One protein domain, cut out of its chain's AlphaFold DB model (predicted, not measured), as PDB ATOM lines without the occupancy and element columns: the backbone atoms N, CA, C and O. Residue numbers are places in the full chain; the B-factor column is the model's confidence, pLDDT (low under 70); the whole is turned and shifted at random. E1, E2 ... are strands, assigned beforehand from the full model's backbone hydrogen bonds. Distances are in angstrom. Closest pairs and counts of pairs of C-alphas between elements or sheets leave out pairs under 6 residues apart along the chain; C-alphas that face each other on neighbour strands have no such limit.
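Overview. This is residues 206 to 340 of the 345 residues of an uncharacterized protein of Acidobacteria bacterium (UniProt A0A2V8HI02). Two four-stranded sheets lie face to face as a long, narrow sandwich, with their strands running nearly along one line, at 10 degrees from sheet to sheet. The strands E8 and E5 run far along the rod, and a long stretch without a named element, residues 226 to 254, reaches out to its other end at Phe 240. The printed part has 135 residues with eight named strands, E1 to E8 in chain order, and no named helix; the class is all strand, though under half of the residues, 64, are in named elements. Both sheets are antiparallel, in the orders E2 E3 E8 E5 and E1 E4 E7 E6. The whole is compact, with a radius of gyration of the C-alphas of 15.9 A, and spans 56 by 23 by 20 A.

Arrangement. In one sheet, E8, residues 326 to 339, is an inner strand, antiparallel to the edge strand E5, residues 285 to 297, at 166 degrees; N 292 and O 331 are 2.8 A apart, within hydrogen-bond range. E3, residues 255 to 261, is antiparallel to E8 at 174 degrees, with N 259 and O 328 at 2.9 A. E2, residues 222 to 225, forms a hairpin with E3, and N 258 and O 224 are 2.8 A apart. This sheet is twisted, with C-alphas up to 4.3 A off its best plane. In the other sheet, E4, residues 269 to 276, and E7, residues 315 to 322, are the inner strands, antiparallel at 163 degrees, with N 273 and O 318 at 2.8 A. E6, residues 300 to 305, forms a hairpin with E7, with N 302 and O 319 at 2.8 A. E1, residues 212 to 215, is antiparallel to E4, with N 212 and O 276 at 2.8 A. The two sheets make a sandwich, two sheets face to face, their best planes 12 degrees apart; the closest C-alphas of E3 and E7 are those of Asn 261 and Val 322, 6.1 A apart.

Along the chain. E1 begins at C-alpha 212, (456.237, 318.986, 366.362). E8 measures 43.9 A and ends at C-alpha 339, (449.691, 296.915, 369.129). E5 measures 34.6 A, E4 23.4 A, E7 23.1 A, E3 20.9 A, E6 14.5 A, E2 10.4 A and E1 9.5 A.

Size, cuts and confidence. The C-alphas of Phe 240 and Pro 339, the two farthest apart, are 55.7 A from each other. The printed part has no cut. The link from E2 to E3 is long, with 29 residues. Mean pLDDT of the printed part is 83.9, and it is under 70 at residue 213 and residues 227 to 250.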
ATOM      1  N   ILE A 206     459.554 306.815 364.923       93.31
ATOM      2  CA  ILE A 206     458.796 308.037 364.631       93.31
ATOM      3  C   ILE A 206     459.469 308.725 363.429       93.31
ATOM      4  O   ILE A 206     460.661 309.036 363.526       93.31
ATOM      5  N   PRO A 207     458.755 308.962 362.316       89.69
ATOM      6  CA  PRO A 207     459.273 309.767 361.213       89.69
ATOM      7  C   PRO A 207     459.554 311.191 361.696       89.69
ATOM      8  O   PRO A 207     458.781 311.731 362.494       89.69
ATOM      9  N   TRP A 208     460.631 311.811 361.219       85.31
ATOM     10  CA  TRP A 208     460.985 313.173 361.624       85.31
ATOM     11  C   TRP A 208     459.863 314.174 361.278       85.31
ATOM     12  O   TRP A 208     459.625 315.109 362.038       85.31
ATOM     13  N   GLU A 209     459.090 313.923 360.213       85.56
ATOM     14  CA  GLU A 209     457.953 314.743 359.767       85.56
ATOM     15  C   GLU A 209     456.833 314.837 360.816       85.56
ATOM     16  O   GLU A 209     455.947 315.689 360.739       85.56
ATOM     17  N   GLU A 210     456.814 313.909 361.773       89.50
ATOM     18  CA  GLU A 210     455.822 313.869 362.844       89.50
ATOM     19  C   GLU A 210     456.267 314.595 364.111       89.50
ATOM     20  O   GLU A 210     455.459 314.761 365.030       89.50
ATOM     21  N   VAL A 211     457.532 315.006 364.179       86.81
ATOM     22  CA  VAL A 211     458.061 315.785 365.292       86.81
ATOM     23  C   VAL A 211     457.522 317.213 365.170       86.81
ATOM     24  O   VAL A 211     457.640 317.867 364.137       86.81
ATOM     25  N   GLY A 212     456.843 317.661 366.229       71.81
ATOM     26  CA  GLY A 212     456.237 318.986 366.362       71.81
ATOM     27  C   GLY A 212     457.278 320.106 366.474       71.81
ATOM     28  O   GLY A 212     458.451 319.863 366.210       71.81
ATOM     29  N   PRO A 213     456.877 321.337 366.863       61.00
ATOM     30  CA  PRO A 213     457.706 322.528 366.703       61.00
ATOM     31  C   PRO A 213     459.101 322.299 367.270       61.00
ATOM     32  O   PRO A 213     459.273 322.085 368.472       61.00
ATOM     33  N   VAL A 214     460.071 322.317 366.364       75.06
ATOM     34  CA  VAL A 214     461.478 322.259 366.705       75.06
ATOM     35  C   VAL A 214     461.884 323.679 367.071       75.06
ATOM     36  O   VAL A 214     461.599 324.614 366.324       75.06
ATOM     37  N   LYS A 215     462.479 323.865 368.248       87.50
ATOM     38  CA  LYS A 215     463.255 325.076 368.518       87.50
ATOM     39  C   LYS A 215     464.692 324.731 368.164       87.50
ATOM     40  O   LYS A 215     465.289 323.959 368.908       87.50
ATOM     41  N   CYS A 216     465.208 325.282 367.072       87.06
ATOM     42  CA  CYS A 216     466.639 325.244 366.791       87.06
ATOM     43  C   CYS A 216     467.369 326.213 367.704       87.06
ATOM     44  O   CYS A 216     466.914 327.346 367.891       87.06
ATOM     45  N   GLY A 217     468.479 325.768 368.274       85.81
ATOM     46  CA  GLY A 217     469.491 326.689 368.743       85.81
ATOM     47  C   GLY A 217     470.151 327.377 367.553       85.81
ATOM     48  O   GLY A 217     470.411 326.712 366.555       85.81
ATOM     49  N   VAL A 218     470.390 328.686 367.649       86.88
ATOM     50  CA  VAL A 218     470.852 329.520 366.513       86.88
ATOM     51  C   VAL A 218     472.078 330.376 366.858       86.88
ATOM     52  O   VAL A 218     472.293 331.452 366.299       86.88
ATOM     53  N   ASP A 219     472.834 329.957 367.872       87.00
ATOM     54  CA  ASP A 219     473.968 330.735 368.371       87.00
ATOM     55  C   ASP A 219     475.248 330.540 367.532       87.00
ATOM     56  O   ASP A 219     476.175 331.328 367.708       87.00
ATOM     57  N   SER A 220     475.333 329.540 366.639       81.38
ATOM     58  CA  SER A 220     476.563 329.231 365.894       81.38
ATOM     59  C   SER A 220     476.633 329.974 364.553       81.38
ATOM     60  O   SER A 220     475.877 330.908 364.284       81.38
ATOM     61  N   ASN A 221     477.621 329.649 363.716       83.81
ATOM     62  CA  ASN A 221     477.735 330.219 362.371       83.81
ATOM     63  C   ASN A 221     476.951 329.459 361.300       83.81
ATOM     64  O   ASN A 221     476.887 329.932 360.165       83.81
ATOM     65  N   SER A 222     476.506 328.245 361.607       83.62
ATOM     66  CA  SER A 222     475.631 327.468 360.746       83.62
ATOM     67  C   SER A 222     474.906 326.448 361.603       83.62
ATOM     68  O   SER A 222     475.514 325.490 362.085       83.62
ATOM     69  N   ASP A 223     473.601 326.654 361.749       82.06
ATOM     70  CA  ASP A 223     472.727 325.799 362.538       82.06
ATOM     71  C   ASP A 223     471.691 325.095 361.653       82.06
ATOM     72  O   ASP A 223     471.063 325.680 360.765       82.06
ATOM     73  N   SER A 224     471.504 323.801 361.896       84.75
ATOM     74  CA  SER A 224     470.453 322.999 361.283       84.75
ATOM     75  C   SER A 224     469.928 321.996 362.295       84.75
ATOM     76  O   SER A 224     470.704 321.305 362.950       84.75
ATOM     77  N   CYS A 225     468.609 321.886 362.415       83.12
ATOM     78  CA  CYS A 225     467.970 320.862 363.230       83.12
ATOM     79  C   CYS A 225     466.644 320.430 362.595       83.12
ATOM     80  O   CYS A 225     465.783 321.245 362.251       83.12
ATOM     81  N   GLY A 226     466.453 319.123 362.428       80.12
ATOM     82  CA  GLY A 226     465.361 318.644 361.579       80.12
ATOM     83  C   GLY A 226     465.488 319.187 360.146       80.12
ATOM     84  O   GLY A 226     466.587 319.346 359.624       80.12
ATOM     85  N   ASP A 227     464.348 319.562 359.566       69.44
ATOM     86  CA  ASP A 227     464.264 320.311 358.301       69.44
ATOM     87  C   ASP A 227     464.295 321.837 358.495       69.44
ATOM     88  O   ASP A 227     464.188 322.597 357.526       69.44
ATOM     89  N   GLN A 228     464.394 322.315 359.741       64.44
ATOM     90  CA  GLN A 228     464.541 323.741 359.987       64.44
ATOM     91  C   GLN A 228     465.987 324.138 359.722       64.44
ATOM     92  O   GLN A 228     466.915 323.805 360.461       64.44
ATOM     93  N   TRP A 229     466.143 324.855 358.620       64.44
ATOM     94  CA  TRP A 229     467.293 325.692 358.351       64.44
ATOM     95  C   TRP A 229     466.912 327.120 358.727       64.44
ATOM     96  O   TRP A 229     465.818 327.549 358.352       64.44
ATOM     97  N   ASP A 230     467.758 327.828 359.472       58.84
ATOM     98  CA  ASP A 230     467.549 329.251 359.732       58.84
ATOM     99  C   ASP A 230     467.892 330.048 358.458       58.84
ATOM    100  O   ASP A 230     469.065 330.133 358.090       58.84
ATOM    101  N   PRO A 231     466.897 330.615 357.745       48.78
ATOM    102  CA  PRO A 231     467.161 331.400 356.548       48.78
ATOM    103  C   PRO A 231     467.725 332.789 356.857       48.78
ATOM    104  O   PRO A 231     468.279 333.421 355.958       48.78
ATOM    105  N   ASP A 232     467.600 333.266 358.100       48.22
ATOM    106  CA  ASP A 232     468.192 334.529 358.537       48.22
ATOM    107  C   ASP A 232     469.686 334.363 358.881       48.22
ATOM    108  O   ASP A 232     470.402 335.360 359.023       48.22
ATOM    109  N   ASP A 233     470.197 333.123 358.876       50.75
ATOM    110  CA  ASP A 233     471.629 332.817 358.846       50.75
ATOM    111  C   ASP A 233     472.218 332.920 357.420       50.75
ATOM    112  O   ASP A 233     473.222 332.314 357.051       50.75
ATOM    113  N   GLU A 234     471.664 333.837 356.617       43.19
ATOM    114  CA  GLU A 234     472.410 334.581 355.598       43.19
ATOM    115  C   GLU A 234     473.448 335.541 356.222       43.19
ATOM    116  O   GLU A 234     473.929 336.476 355.564       43.19
ATOM    117  N   ARG A 235     473.937 335.274 357.445       46.50
ATOM    118  CA  ARG A 235     475.345 335.552 357.724       46.50
ATOM    119  C   ARG A 235     476.122 334.649 356.786       46.50
ATOM    120  O   ARG A 235     476.621 333.598 357.156       46.50
ATOM    121  N   SER A 236     476.231 335.098 355.541       41.22
ATOM    122  CA  SER A 236     477.256 334.692 354.612       41.22
ATOM    123  C   SER A 236     478.548 334.875 355.384       41.22
ATOM    124  O   SER A 236     479.106 335.974 355.417       41.22
ATOM    125  N   VAL A 237     478.993 333.831 356.082       43.38
ATOM    126  CA  VAL A 237     480.341 333.773 356.588       43.38
ATOM    127  C   VAL A 237     481.122 333.789 355.300       43.38
ATOM    128  O   VAL A 237     481.188 332.798 354.574       43.38
ATOM    129  N   PHE A 238     481.576 334.986 354.941       40.97
ATOM    130  CA  PHE A 238     482.386 335.264 353.777       40.97
ATOM    131  C   PHE A 238     483.732 334.604 354.064       40.97
ATOM    132  O   PHE A 238     484.732 335.233 354.401       40.97
ATOM    133  N   LEU A 239     483.737 333.278 354.005       44.28
ATOM    134  CA  LEU A 239     484.930 332.490 353.918       44.28
ATOM    135  C   LEU A 239     485.512 332.879 352.568       44.28
ATOM    136  O   LEU A 239     484.880 332.713 351.525       44.28
ATOM    137  N   PHE A 240     486.722 333.423 352.587       46.03
ATOM    138  CA  PHE A 240     487.499 333.827 351.413       46.03
ATOM    139  C   PHE A 240     487.738 332.684 350.382       46.03
ATOM    140  O   PHE A 240     488.486 332.872 349.427       46.03
ATOM    141  N   PHE A 241     487.094 331.518 350.542       43.31
ATOM    142  CA  PHE A 241     487.223 330.294 349.748       43.31
ATOM    143  C   PHE A 241     485.895 329.755 349.171       43.31
ATOM    144  O   PHE A 241     485.811 328.579 348.830       43.31
ATOM    145  N   GLY A 242     484.883 330.609 348.983       45.69
ATOM    146  CA  GLY A 242     483.670 330.280 348.222       45.69
ATOM    147  C   GLY A 242     482.457 329.929 349.086       45.69
ATOM    148  O   GLY A 242     482.584 329.534 350.239       45.69
ATOM    149  N   THR A 243     481.266 330.114 348.514       47.06
ATOM    150  CA  THR A 243     479.975 329.742 349.107       47.06
ATOM    151  C   THR A 243     479.967 328.254 349.445       47.06
ATOM    152  O   THR A 243     479.853 327.420 348.543       47.06
ATOM    153  N   ILE A 244     480.088 327.916 350.728       49.53
ATOM    154  CA  ILE A 244     479.765 326.573 351.205       49.53
ATOM    155  C   ILE A 244     478.243 326.500 351.156       49.53
ATOM    156  O   ILE A 244     477.562 327.237 351.863       49.53
ATOM    157  N   THR A 245     477.696 325.684 350.257       52.00
ATOM    158  CA  THR A 245     476.266 325.369 350.298       52.00
ATOM    159  C   THR A 245     475.986 324.734 351.657       52.00
ATOM    160  O   THR A 245     476.686 323.766 351.971       52.00
ATOM    161  N   PRO A 246     475.027 325.246 352.447       52.91
ATOM    162  CA  PRO A 246     474.720 324.687 353.755       52.91
ATOM    163  C   PRO A 246     474.452 323.192 353.596       52.91
ATOM    164  O   PRO A 246     473.667 322.767 352.741       52.91
ATOM    165  N   TRP A 247     475.187 322.384 354.353       57.78
ATOM    166  CA  TRP A 247     475.015 320.942 354.359       57.78
ATOM    167  C   TRP A 247     473.751 320.652 355.156       57.78
ATOM    168  O   TRP A 247     473.817 320.399 356.353       57.78
ATOM    169  N   ALA A 248     472.590 320.729 354.505       57.19
ATOM    170  CA  ALA A 248     471.387 320.139 355.068       57.19
ATOM    171  C   ALA A 248     471.712 318.666 355.328       57.19
ATOM    172  O   ALA A 248     471.958 317.908 354.383       57.19
ATOM    173  N   VAL A 249     471.809 318.283 356.600       61.16
ATOM    174  CA  VAL A 249     471.993 316.885 356.963       61.16
ATOM    175  C   VAL A 249     470.614 316.257 356.825       61.16
ATOM    176  O   VAL A 249     469.725 316.616 357.593       61.16
ATOM    177  N   PRO A 250     470.376 315.376 355.836       64.88
ATOM    178  CA  PRO A 250     469.103 314.680 355.777       64.88
ATOM    179  C   PRO A 250     468.959 313.879 357.071       64.88
ATOM    180  O   PRO A 250     469.780 312.997 357.332       64.88
ATOM    181  N   CYS A 251     467.949 314.192 357.885       72.00
ATOM    182  CA  CYS A 251     467.668 313.411 359.083       72.00
ATOM    183  C   CYS A 251     467.353 311.972 358.668       72.00
ATOM    184  O   CYS A 251     466.328 311.709 358.034       72.00
ATOM    185  N   ALA A 252     468.236 311.032 359.007       74.75
ATOM    186  CA  ALA A 252     467.967 309.616 358.794       74.75
ATOM    187  C   ALA A 252     467.132 309.040 359.951       74.75
ATOM    188  O   ALA A 252     466.395 308.070 359.755       74.75
ATOM    189  N   GLY A 253     467.238 309.628 361.148       81.00
ATOM    190  CA  GLY A 253     466.429 309.308 362.320       81.00
ATOM    191  C   GLY A 253     465.245 310.247 362.559       81.00
ATOM    192  O   GLY A 253     464.756 310.938 361.672       81.00
ATOM    193  N   THR A 254     464.745 310.223 363.794       81.75
ATOM    194  CA  THR A 254     463.596 311.014 364.260       81.75
ATOM    195  C   THR A 254     463.984 312.447 364.609       81.75
ATOM    196  O   THR A 254     463.197 313.361 364.388       81.75
ATOM    197  N   ILE A 255     465.159 312.643 365.210       90.19
ATOM    198  CA  ILE A 255     465.696 313.966 365.538       90.19
ATOM    199  C   ILE A 255     467.143 314.022 365.066       90.19
ATOM    200  O   ILE A 255     467.898 313.076 365.293       90.19
ATOM    201  N   CYS A 256     467.530 315.126 364.443       90.31
ATOM    202  CA  CYS A 256     468.903 315.348 364.023       90.31
ATOM    203  C   CYS A 256     469.269 316.830 364.108       90.31
ATOM    204  O   CYS A 256     468.373 317.682 364.134       90.31
ATOM    205  N   GLY A 257     470.566 317.119 364.154       89.44
ATOM    206  CA  GLY A 257     471.081 318.478 364.062       89.44
ATOM    207  C   GLY A 257     472.569 318.538 363.731       89.44
ATOM    208  O   GLY A 257     473.301 317.562 363.915       89.44
ATOM    209  N   LEU A 258     472.986 319.688 363.211       89.94
ATOM    210  CA  LEU A 258     474.351 320.061 362.866       89.94
ATOM    211  C   LEU A 258     474.562 321.518 363.281       89.94
ATOM    212  O   LEU A 258     473.801 322.389 362.864       89.94
ATOM    213  N   HIS A 259     475.614 321.762 364.052       89.56
ATOM    214  CA  HIS A 259     476.023 323.097 364.479       89.56
ATOM    215  C   HIS A 259     477.505 323.259 364.176       89.56
ATOM    216  O   HIS A 259     478.295 322.349 364.448       89.56
ATOM    217  N   TYR A 260     477.890 324.392 363.595       89.75
ATOM    218  CA  TYR A 260     479.258 324.622 363.144       89.75
ATOM    219  C   TYR A 260     479.698 326.059 363.374       89.75
ATOM    220  O   TYR A 260     478.994 327.009 363.034       89.75
ATOM    221  N   ASN A 261     480.930 326.203 363.853       88.44
ATOM    222  CA  ASN A 261     481.604 327.482 363.968       88.44
ATOM    223  C   ASN A 261     482.781 327.588 363.005       88.44
ATOM    224  O   ASN A 261     483.703 326.774 362.984       88.44
ATOM    225  N   ALA A 262     482.788 328.666 362.229       85.75
ATOM    226  CA  ALA A 262     483.853 328.976 361.298       85.75
ATOM    227  C   ALA A 262     485.160 329.344 362.016       85.75
ATOM    228  O   ALA A 262     485.185 329.793 363.159       85.75
ATOM    229  N   TRP A 263     486.273 329.243 361.285       82.81
ATOM    230  CA  TRP A 263     487.621 329.559 361.778       82.81
ATOM    231  C   TRP A 263     487.799 330.964 362.380       82.81
ATOM    232  O   TRP A 263     488.723 331.179 363.158       82.81
ATOM    233  N   ALA A 264     486.951 331.922 361.997       83.69
ATOM    234  CA  ALA A 264     487.001 333.305 362.463       83.69
ATOM    235  C   ALA A 264     485.975 333.616 363.571       83.69
ATOM    236  O   ALA A 264     485.823 334.785 363.935       83.69
ATOM    237  N   ALA A 265     485.266 332.607 364.090       84.12
ATOM    238  CA  ALA A 265     484.371 332.774 365.228       84.12
ATOM    239  C   ALA A 265     485.149 333.283 366.454       84.12
ATOM    240  O   ALA A 265     486.286 332.875 366.706       84.12
ATOM    241  N   ILE A 266     484.549 334.204 367.211       86.12
ATOM    242  CA  ILE A 266     485.147 334.753 368.431       86.12
ATOM    243  C   ILE A 266     484.410 334.161 369.629       86.12
ATOM    244  O   ILE A 266     483.324 334.618 369.971       86.12
ATOM    245  N   GLY A 267     485.061 333.217 370.310       89.50
ATOM    246  CA  GLY A 267     484.508 332.538 371.481       89.50
ATOM    247  C   GLY A 267     483.791 331.235 371.135       89.50
ATOM    248  O   GLY A 267     483.864 330.759 370.005       89.50
ATOM    249  N   ASP A 268     483.147 330.665 372.150       93.56
ATOM    250  CA  ASP A 268     482.398 329.416 372.044       93.56
ATOM    251  C   ASP A 268     480.909 329.749 371.949       93.56
ATOM    252  O   ASP A 268     480.395 330.489 372.798       93.56
ATOM    253  N   ASP A 269     480.219 329.151 370.984       93.44
ATOM    254  CA  ASP A 269     478.773 329.291 370.820       93.44
ATOM    255  C   ASP A 269     478.069 328.046 371.353       93.44
ATOM    256  O   ASP A 269     478.593 326.932 371.285       93.44
ATOM    257  N   LYS A 270     476.900 328.225 371.969       95.25
ATOM    258  CA  LYS A 270     476.155 327.133 372.603       95.25
ATOM    259  C   LYS A 270     474.684 327.482 372.722       95.25
ATOM    260  O   LYS A 270     474.347 328.513 373.287       95.25
ATOM    261  N   ASP A 271     473.814 326.560 372.353       94.69
ATOM    262  CA  ASP A 271     472.384 326.691 372.619       94.69
ATOM    263  C   ASP A 271     471.776 325.300 372.876       94.69
ATOM    264  O   ASP A 271     472.442 324.353 373.317       94.69
ATOM    265  N   THR A 272     470.460 325.192 372.762       94.75
ATOM    266  CA  THR A 272     469.695 323.985 373.026       94.75
ATOM    267  C   THR A 272     468.607 323.822 371.986       94.75
ATOM    268  O   THR A 272     467.674 324.630 371.926       94.75
ATOM    269  N   ASP A 273     468.666 322.701 371.282       92.94
ATOM    270  CA  ASP A 273     467.593 322.269 370.404       92.94
ATOM    271  C   ASP A 273     466.499 321.587 371.217       92.94
ATOM    272  O   ASP A 273     466.765 320.849 372.177       92.94
ATOM    273  N   VAL A 274     465.247 321.828 370.841       93.75
ATOM    274  CA  VAL A 274     464.067 321.266 371.504       93.75
ATOM    275  C   VAL A 274     463.184 320.595 370.467       93.75
ATOM    276  O   VAL A 274     462.697 321.256 369.558       93.75
ATOM    277  N   PHE A 275     462.917 319.305 370.649       92.94
ATOM    278  CA  PHE A 275     462.080 318.486 369.776       92.94
ATOM    279  C   PHE A 275     460.825 318.038 370.525       92.94
ATOM    280  O   PHE A 275     460.911 317.441 371.603       92.94
ATOM    281  N   VAL A 276     459.643 318.294 369.964       94.00
ATOM    282  CA  VAL A 276     458.363 317.874 370.560       94.00
ATOM    283  C   VAL A 276     457.873 316.611 369.863       94.00
ATOM    284  O   VAL A 276     457.509 316.642 368.695       94.00
ATOM    285  N   LEU A 277     457.842 315.484 370.571       94.88
ATOM    286  CA  LEU A 277     457.366 314.222 370.008       94.88
ATOM    287  C   LEU A 277     455.836 314.237 369.844       94.88
ATOM    288  O   LEU A 277     455.142 314.837 370.674       94.88
ATOM    289  N   PRO A 278     455.288 313.553 368.824       93.75
ATOM    290  CA  PRO A 278     453.847 313.455 368.645       93.75
ATOM    291  C   PRO A 278     453.186 312.746 369.831       93.75
ATOM    292  O   PRO A 278     453.772 311.881 370.486       93.75
ATOM    293  N   THR A 279     451.920 313.078 370.078       96.12
ATOM    294  CA  THR A 279     451.096 312.349 371.044       96.12
ATOM    295  C   THR A 279     450.662 311.011 370.450       96.12
ATOM    296  O   THR A 279     449.855 310.960 369.522       96.12
ATOM    297  N   LEU A 280     451.181 309.931 371.019       96.81
ATOM    298  CA  LEU A 280     450.890 308.551 370.664       96.81
ATOM    299  C   LEU A 280     449.519 308.129 371.199       96.81
ATOM    300  O   LEU A 280     449.148 308.424 372.341       96.81
ATOM    301  N   LYS A 281     448.767 307.408 370.368       95.81
ATOM    302  CA  LYS A 281     447.430 306.888 370.677       95.81
ATOM    303  C   LYS A 281     447.379 305.368 370.583       95.81
ATOM    304  O   LYS A 281     448.356 304.706 370.254       95.81
ATOM    305  N   ASN A 282     446.207 304.809 370.883       95.69
ATOM    306  CA  ASN A 282     445.866 303.408 370.621       95.69
ATOM    307  C   ASN A 282     446.837 302.390 371.254       95.69
ATOM    308  O   ASN A 282     447.121 301.339 370.684       95.69
ATOM    309  N   GLY A 283     447.360 302.715 372.441       94.69
ATOM    310  CA  GLY A 283     448.286 301.858 373.185       94.69
ATOM    311  C   GLY A 283     449.755 301.972 372.768       94.69
ATOM    312  O   GLY A 283     450.575 301.251 373.330       94.69
ATOM    313  N   TRP A 284     450.102 302.863 371.835       97.69
ATOM    314  CA  TRP A 284     451.495 303.147 371.489       97.69
ATOM    315  C   TRP A 284     452.194 303.998 372.548       97.69
ATOM    316  O   TRP A 284     451.602 304.908 373.127       97.69
ATOM    317  N   GLN A 285     453.467 303.696 372.788       97.94
ATOM    318  CA  GLN A 285     454.302 304.348 373.794       97.94
ATOM    319  C   GLN A 285     455.754 304.470 373.320       97.94
ATOM    320  O   GLN A 285     456.211 303.694 372.479       97.94
ATOM    321  N   LEU A 286     456.497 305.417 373.894       97.62
ATOM    322  CA  LEU A 286     457.939 305.558 373.705       97.62
ATOM    323  C   LEU A 286     458.651 304.309 374.236       97.62
ATOM    324  O   LEU A 286     458.523 303.961 375.406       97.62
ATOM    325  N   SER A 287     459.409 303.635 373.378       97.62
ATOM    326  CA  SER A 287     460.081 302.377 373.705       97.62
ATOM    327  C   SER A 287     461.556 302.596 374.008       97.62
ATOM    328  O   SER A 287     462.033 302.253 375.088       97.62
ATOM    329  N   SER A 288     462.284 303.175 373.058       96.69
ATOM    330  CA  SER A 288     463.722 303.392 373.187       96.69
ATOM    331  C   SER A 288     464.183 304.567 372.339       96.69
ATOM    332  O   SER A 288     463.481 305.030 371.441       96.69
ATOM    333  N   LEU A 289     465.375 305.043 372.659       95.44
ATOM    334  CA  LEU A 289     466.085 306.065 371.920       95.44
ATOM    335  C   LEU A 289     467.391 305.441 371.435       95.44
ATOM    336  O   LEU A 289     468.173 304.937 372.241       95.44
ATOM    337  N   GLU A 290     467.602 305.436 370.126       94.88
ATOM    338  CA  GLU A 290     468.773 304.840 369.494       94.88
ATOM    339  C   GLU A 290     469.636 305.931 368.873       94.88
ATOM    340  O   GLU A 290     469.146 306.759 368.111       94.88
ATOM    341  N   LYS A 291     470.925 305.920 369.210       93.94
ATOM    342  CA  LYS A 291     471.922 306.818 368.632       93.94
ATOM    343  C   LYS A 291     472.347 306.285 367.265       93.94
ATOM    344  O   LYS A 291     472.909 305.192 367.211       93.94
ATOM    345  N   LEU A 292     472.112 307.054 366.205       89.50
ATOM    346  CA  LEU A 292     472.511 306.705 364.839       89.50
ATOM    347  C   LEU A 292     473.872 307.315 364.493       89.50
ATOM    348  O   LEU A 292     474.796 306.585 364.143       89.50
ATOM    349  N   SER A 293     474.017 308.629 364.675       87.88
ATOM    350  CA  SER A 293     475.285 309.353 364.545       87.88
ATOM    351  C   SER A 293     475.495 310.297 365.728       87.88
ATOM    352  O   SER A 293     474.550 310.719 366.402       87.88
ATOM    353  N   TRP A 294     476.764 310.548 366.038       89.94
ATOM    354  CA  TRP A 294     477.191 311.476 367.077       89.94
ATOM    355  C   TRP A 294     478.646 311.812 366.821       89.94
ATOM    356  O   TRP A 294     479.526 311.034 367.206       89.94
ATOM    357  N   ASP A 295     478.879 312.966 366.216       88.44
ATOM    358  CA  ASP A 295     480.209 313.424 365.855       88.44
ATOM    359  C   ASP A 295     480.461 314.800 366.462       88.44
ATOM    360  O   ASP A 295     479.587 315.663 366.501       88.44
ATOM    361  N   THR A 296     481.660 314.975 367.007       87.88
ATOM    362  CA  THR A 296     482.105 316.232 367.608       87.88
ATOM    363  C   THR A 296     483.556 316.455 367.213       87.88
ATOM    364  O   THR A 296     484.425 315.666 367.604       87.88
ATOM    365  N   THR A 297     483.829 317.535 366.496       88.69
ATOM    366  CA  THR A 297     485.178 318.062 366.282       88.69
ATOM    367  C   THR A 297     485.293 319.283 367.178       88.69
ATOM    368  O   THR A 297     484.564 320.229 366.948       88.69
ATOM    369  N   GLY A 298     486.068 319.207 368.267       84.12
ATOM    370  CA  GLY A 298     486.330 320.294 369.237       84.12
ATOM    371  C   GLY A 298     485.147 320.860 370.045       84.12
ATOM    372  O   GLY A 298     485.373 321.422 371.115       84.12
ATOM    373  N   GLY A 299     483.901 320.617 369.635       90.31
ATOM    374  CA  GLY A 299     482.693 320.956 370.388       90.31
ATOM    375  C   GLY A 299     482.253 319.903 371.417       90.31
ATOM    376  O   GLY A 299     482.961 318.949 371.748       90.31
ATOM    377  N   SER A 300     481.033 320.063 371.934       94.75
ATOM    378  CA  SER A 300     480.405 319.103 372.845       94.75
ATOM    379  C   SER A 300     478.899 318.985 372.624       94.75
ATOM    380  O   SER A 300     478.228 319.947 372.261       94.75
ATOM    381  N   LEU A 301     478.366 317.797 372.907       94.31
ATOM    382  CA  LEU A 301     476.940 317.485 372.865       94.31
ATOM    383  C   LEU A 301     476.499 316.900 374.209       94.31
ATOM    384  O   LEU A 301     477.243 316.168 374.866       94.31
ATOM    385  N   THR A 302     475.283 317.211 374.647       95.62
ATOM    386  CA  THR A 302     474.663 316.639 375.849       95.62
ATOM    387  C   THR A 302     473.173 316.415 375.612       95.62
ATOM    388  O   THR A 302     472.391 317.363 375.565       95.62
ATOM    389  N   GLY A 303     472.765 315.146 375.533       91.31
ATOM    390  CA  GLY A 303     471.378 314.741 375.314       91.31
ATOM    391  C   GLY A 303     471.271 313.437 374.515       91.31
ATOM    392  O   GLY A 303     472.265 312.718 374.413       91.31
ATOM    393  N   PRO A 304     470.085 313.113 373.969       92.69
ATOM    394  CA  PRO A 304     468.816 313.807 374.166       92.69
ATOM    395  C   PRO A 304     468.325 313.643 375.610       92.69
ATOM    396  O   PRO A 304     468.228 312.532 376.131       92.69
ATOM    397  N   LEU A 305     468.034 314.754 376.280       95.56
ATOM    398  CA  LEU A 305     467.461 314.769 377.628       95.56
ATOM    399  C   LEU A 305     465.931 314.748 377.545       95.56
ATOM    400  O   LEU A 305     465.357 315.205 376.563       95.56
ATOM    401  N   GLY A 306     465.260 314.257 378.591       94.69
ATOM    402  CA  GLY A 306     463.791 314.279 378.683       94.69
ATOM    403  C   GLY A 306     463.072 313.048 378.121       94.69
ATOM    404  O   GLY A 306     461.848 312.976 378.207       94.69
ATOM    405  N   PHE A 307     463.797 312.049 377.604       96.56
ATOM    406  CA  PHE A 307     463.192 310.778 377.195       96.56
ATOM    407  C   PHE A 307     462.669 309.997 378.410       96.56
ATOM    408  O   PHE A 307     463.418 309.708 379.345       96.56
ATOM    409  N   VAL A 308     461.390 309.616 378.375       97.25
ATOM    410  CA  VAL A 308     460.742 308.803 379.413       97.25
ATOM    411  C   VAL A 308     460.170 307.539 378.763       97.25
ATOM    412  O   VAL A 308     459.191 307.639 378.017       97.25
ATOM    413  N   PRO A 309     460.744 306.347 379.026       96.06
ATOM    414  CA  PRO A 309     460.189 305.090 378.533       96.06
ATOM    415  C   PRO A 309     458.727 304.913 378.959       96.06
ATOM    416  O   PRO A 309     458.349 305.276 380.074       96.06
ATOM    417  N   ASN A 310     457.922 304.311 378.089       96.62
ATOM    418  CA  ASN A 310     456.488 304.055 378.254       96.62
ATOM    419  C   ASN A 310     455.591 305.310 378.282       96.62
ATOM    420  O   ASN A 310     454.378 305.196 378.464       96.62
ATOM    421  N   ALA A 311     456.142 306.514 378.092       97.69
ATOM    422  CA  ALA A 311     455.323 307.712 377.932       97.69
ATOM    423  C   ALA A 311     454.604 307.713 376.570       97.69
ATOM    424  O   ALA A 311     455.072 307.115 375.605       97.69
ATOM    425  N   THR A 312     453.469 308.405 376.469       97.38
ATOM    426  CA  THR A 312     452.714 308.556 375.208       97.38
ATOM    427  C   THR A 312     453.048 309.847 374.465       97.38
ATOM    428  O   THR A 312     452.496 310.116 373.410       97.38
ATOM    429  N   GLN A 313     453.914 310.682 375.022       95.50
ATOM    430  CA  GLN A 313     454.392 311.930 374.437       95.50
ATOM    431  C   GLN A 313     455.668 312.336 375.170       95.50
ATOM    432  O   GLN A 313     455.944 311.834 376.264       95.50
ATOM    433  N   GLY A 314     456.426 313.270 374.609       94.62
ATOM    434  CA  GLY A 314     457.622 313.772 375.265       94.62
ATOM    435  C   GLY A 314     458.204 314.992 374.576       94.62
ATOM    436  O   GLY A 314     457.865 315.311 373.439       94.62
ATOM    437  N   THR A 315     459.108 315.654 375.284       95.75
ATOM    438  CA  THR A 315     459.950 316.713 374.740       95.75
ATOM    439  C   THR A 315     461.391 316.301 374.959       95.75
ATOM    440  O   THR A 315     461.772 315.974 376.085       95.75
ATOM    441  N   LEU A 316     462.164 316.287 373.882       95.75
ATOM    442  CA  LEU A 316     463.582 315.972 373.911       95.75
ATOM    443  C   LEU A 316     464.385 317.253 373.755       95.75
ATOM    444  O   LEU A 316     464.011 318.119 372.969       95.75
ATOM    445  N   THR A 317     465.480 317.373 374.499       95.94
ATOM    446  CA  THR A 317     466.407 318.496 374.340       95.94
ATOM    447  C   THR A 317     467.815 318.018 374.048       95.94
ATOM    448  O   THR A 317     468.300 317.075 374.678       95.94
ATOM    449  N   MET A 318     468.470 318.675 373.096       94.62
ATOM    450  CA  MET A 318     469.883 318.487 372.802       94.62
ATOM    451  C   MET A 318     470.613 319.775 373.132       94.62
ATOM    452  O   MET A 318     470.300 320.818 372.580       94.62
ATOM    453  N   LYS A 319     471.569 319.716 374.055       96.00
ATOM    454  CA  LYS A 319     472.466 320.844 374.302       96.00
ATOM    455  C   LYS A 319     473.718 320.649 373.479       96.00
ATOM    456  O   LYS A 319     474.286 319.556 373.500       96.00
ATOM    457  N   TRP A 320     474.173 321.709 372.843       94.94
ATOM    458  CA  TRP A 320     475.385 321.693 372.047       94.94
ATOM    459  C   TRP A 320     476.270 322.883 372.404       94.94
ATOM    460  O   TRP A 320     475.818 323.871 372.980       94.94
ATOM    461  N   MET A 321     477.555 322.750 372.113       95.69
ATOM    462  CA  MET A 321     478.525 323.832 372.144       95.69
ATOM    463  C   MET A 321     479.550 323.580 371.042       95.69
ATOM    464  O   MET A 321     479.980 322.438 370.875       95.69
ATOM    465  N   VAL A 322     479.936 324.628 370.326       93.25
ATOM    466  CA  VAL A 322     480.973 324.605 369.294       93.25
ATOM    467  C   VAL A 322     482.002 325.700 369.562       93.25
ATOM    468  O   VAL A 322     481.674 326.840 369.887       93.25
ATOM    469  N   THR A 323     483.271 325.337 369.448       93.38
ATOM    470  CA  THR A 323     484.432 326.233 369.520       93.38
ATOM    471  C   THR A 323     484.770 326.775 368.122       93.38
ATOM    472  O   THR A 323     484.179 326.349 367.131       93.38
ATOM    473  N   PRO A 324     485.688 327.744 367.971       92.44
ATOM    474  CA  PRO A 324     486.089 328.206 366.643       92.44
ATOM    475  C   PRO A 324     486.728 327.093 365.798       92.44
ATOM    476  O   PRO A 324     487.674 326.453 366.251       92.44
ATOM    477  N   ASN A 325     486.291 326.954 364.538       89.38
ATOM    478  CA  ASN A 325     486.732 325.925 363.577       89.38
ATOM    479  C   ASN A 325     486.282 324.486 363.899       89.38
ATOM    480  O   ASN A 325     486.978 323.533 363.548       89.38
ATOM    481  N   ASP A 326     485.138 324.336 364.552       91.38
ATOM    482  CA  ASP A 326     484.671 323.074 365.113       91.38
ATOM    483  C   ASP A 326     483.184 322.846 364.805       91.38
ATOM    484  O   ASP A 326     482.425 323.790 364.565       91.38
ATOM    485  N   ASP A 327     482.773 321.579 364.779       90.69
ATOM    486  CA  ASP A 327     481.419 321.143 364.438       90.69
ATOM    487  C   ASP A 327     480.905 320.086 365.414       90.69
ATOM    488  O   ASP A 327     481.664 319.303 365.996       90.69
ATOM    489  N   VAL A 328     479.588 320.049 365.579       92.25
ATOM    490  CA  VAL A 328     478.901 318.940 366.230       92.25
ATOM    491  C   VAL A 328     477.709 318.512 365.396       92.25
ATOM    492  O   VAL A 328     476.940 319.345 364.922       92.25
ATOM    493  N   SER A 329     477.521 317.205 365.253       91.81
ATOM    494  CA  SER A 329     476.354 316.632 364.592       91.81
ATOM    495  C   SER A 329     475.793 315.450 365.366       91.81
ATOM    496  O   SER A 329     476.508 314.727 366.069       91.81
ATOM    497  N   TYR A 330     474.484 315.262 365.259       92.06
ATOM    498  CA  TYR A 330     473.793 314.186 365.945       92.06
ATOM    499  C   TYR A 330     472.569 313.704 365.172       92.06
ATOM    500  O   TYR A 330     471.885 314.486 364.517       92.06
ATOM    501  N   ASP A 331     472.265 312.414 365.303       92.19
ATOM    502  CA  ASP A 331     471.064 311.792 364.748       92.19
ATOM    503  C   ASP A 331     470.580 310.665 365.676       92.19
ATOM    504  O   ASP A 331     471.355 309.790 366.085       92.19
ATOM    505  N   PHE A 332     469.292 310.683 366.023       93.62
ATOM    506  CA  PHE A 332     468.653 309.675 366.862       93.62
ATOM    507  C   PHE A 332     467.337 309.185 366.288       93.62
ATOM    508  O   PHE A 332     466.453 309.968 365.945       93.62
ATOM    509  N   ALA A 333     467.129 307.873 366.355       95.00
ATOM    510  CA  ALA A 333     465.825 307.260 366.153       95.00
ATOM    511  C   ALA A 333     465.076 307.138 367.487       95.00
ATOM    512  O   ALA A 333     465.528 306.474 368.424       95.00
ATOM    513  N   VAL A 334     463.884 307.731 367.561       96.12
ATOM    514  CA  VAL A 334     462.935 307.496 368.650       96.12
ATOM    515  C   VAL A 334     462.049 306.329 368.245       96.12
ATOM    516  O   VAL A 334     461.223 306.426 367.334       96.12
ATOM    517  N   ARG A 335     462.217 305.206 368.936       97.38
ATOM    518  CA  ARG A 335     461.415 304.007 368.722       97.38
ATOM    519  C   ARG A 335     460.182 304.034 369.605       97.38
ATOM    520  O   ARG A 335     460.262 304.317 370.802       97.38
ATOM    521  N   ILE A 336     459.055 303.660 369.024       97.88
ATOM    522  CA  ILE A 336     457.774 303.470 369.698       97.88
ATOM    523  C   ILE A 336     457.362 302.008 369.615       97.88
ATOM    524  O   ILE A 336     457.714 301.313 368.664       97.88
ATOM    525  N   ALA A 337     456.625 301.539 370.616       98.12
ATOM    526  CA  ALA A 337     456.048 300.204 370.634       98.12
ATOM    527  C   ALA A 337     454.549 300.281 370.915       98.12
ATOM    528  O   ALA A 337     454.112 301.078 371.746       98.12
ATOM    529  N   GLY A 338     453.767 299.453 370.234       97.62
ATOM    530  CA  GLY A 338     452.316 299.413 370.392       97.62
ATOM    531  C   GLY A 338     451.693 298.221 369.672       97.62
ATOM    532  O   GLY A 338     452.415 297.395 369.117       97.62
ATOM    533  N   PRO A 339     450.360 298.075 369.707       97.75
ATOM    534  CA  PRO A 339     449.691 296.915 369.129       97.75
ATOM    535  C   PRO A 339     449.904 296.806 367.611       97.75
ATOM    536  O   PRO A 339     449.699 297.761 366.860       97.75
ATOM    537  N   ARG A 340     450.276 295.614 367.138       96.94
ATOM    538  CA  ARG A 340     450.556 295.348 365.721       96.94
ATOM    539  C   ARG A 340     449.353 295.664 364.835       96.94
ATOM    540  O   ARG A 340     448.245 295.186 365.077       96.94
TER     541      ARG A 340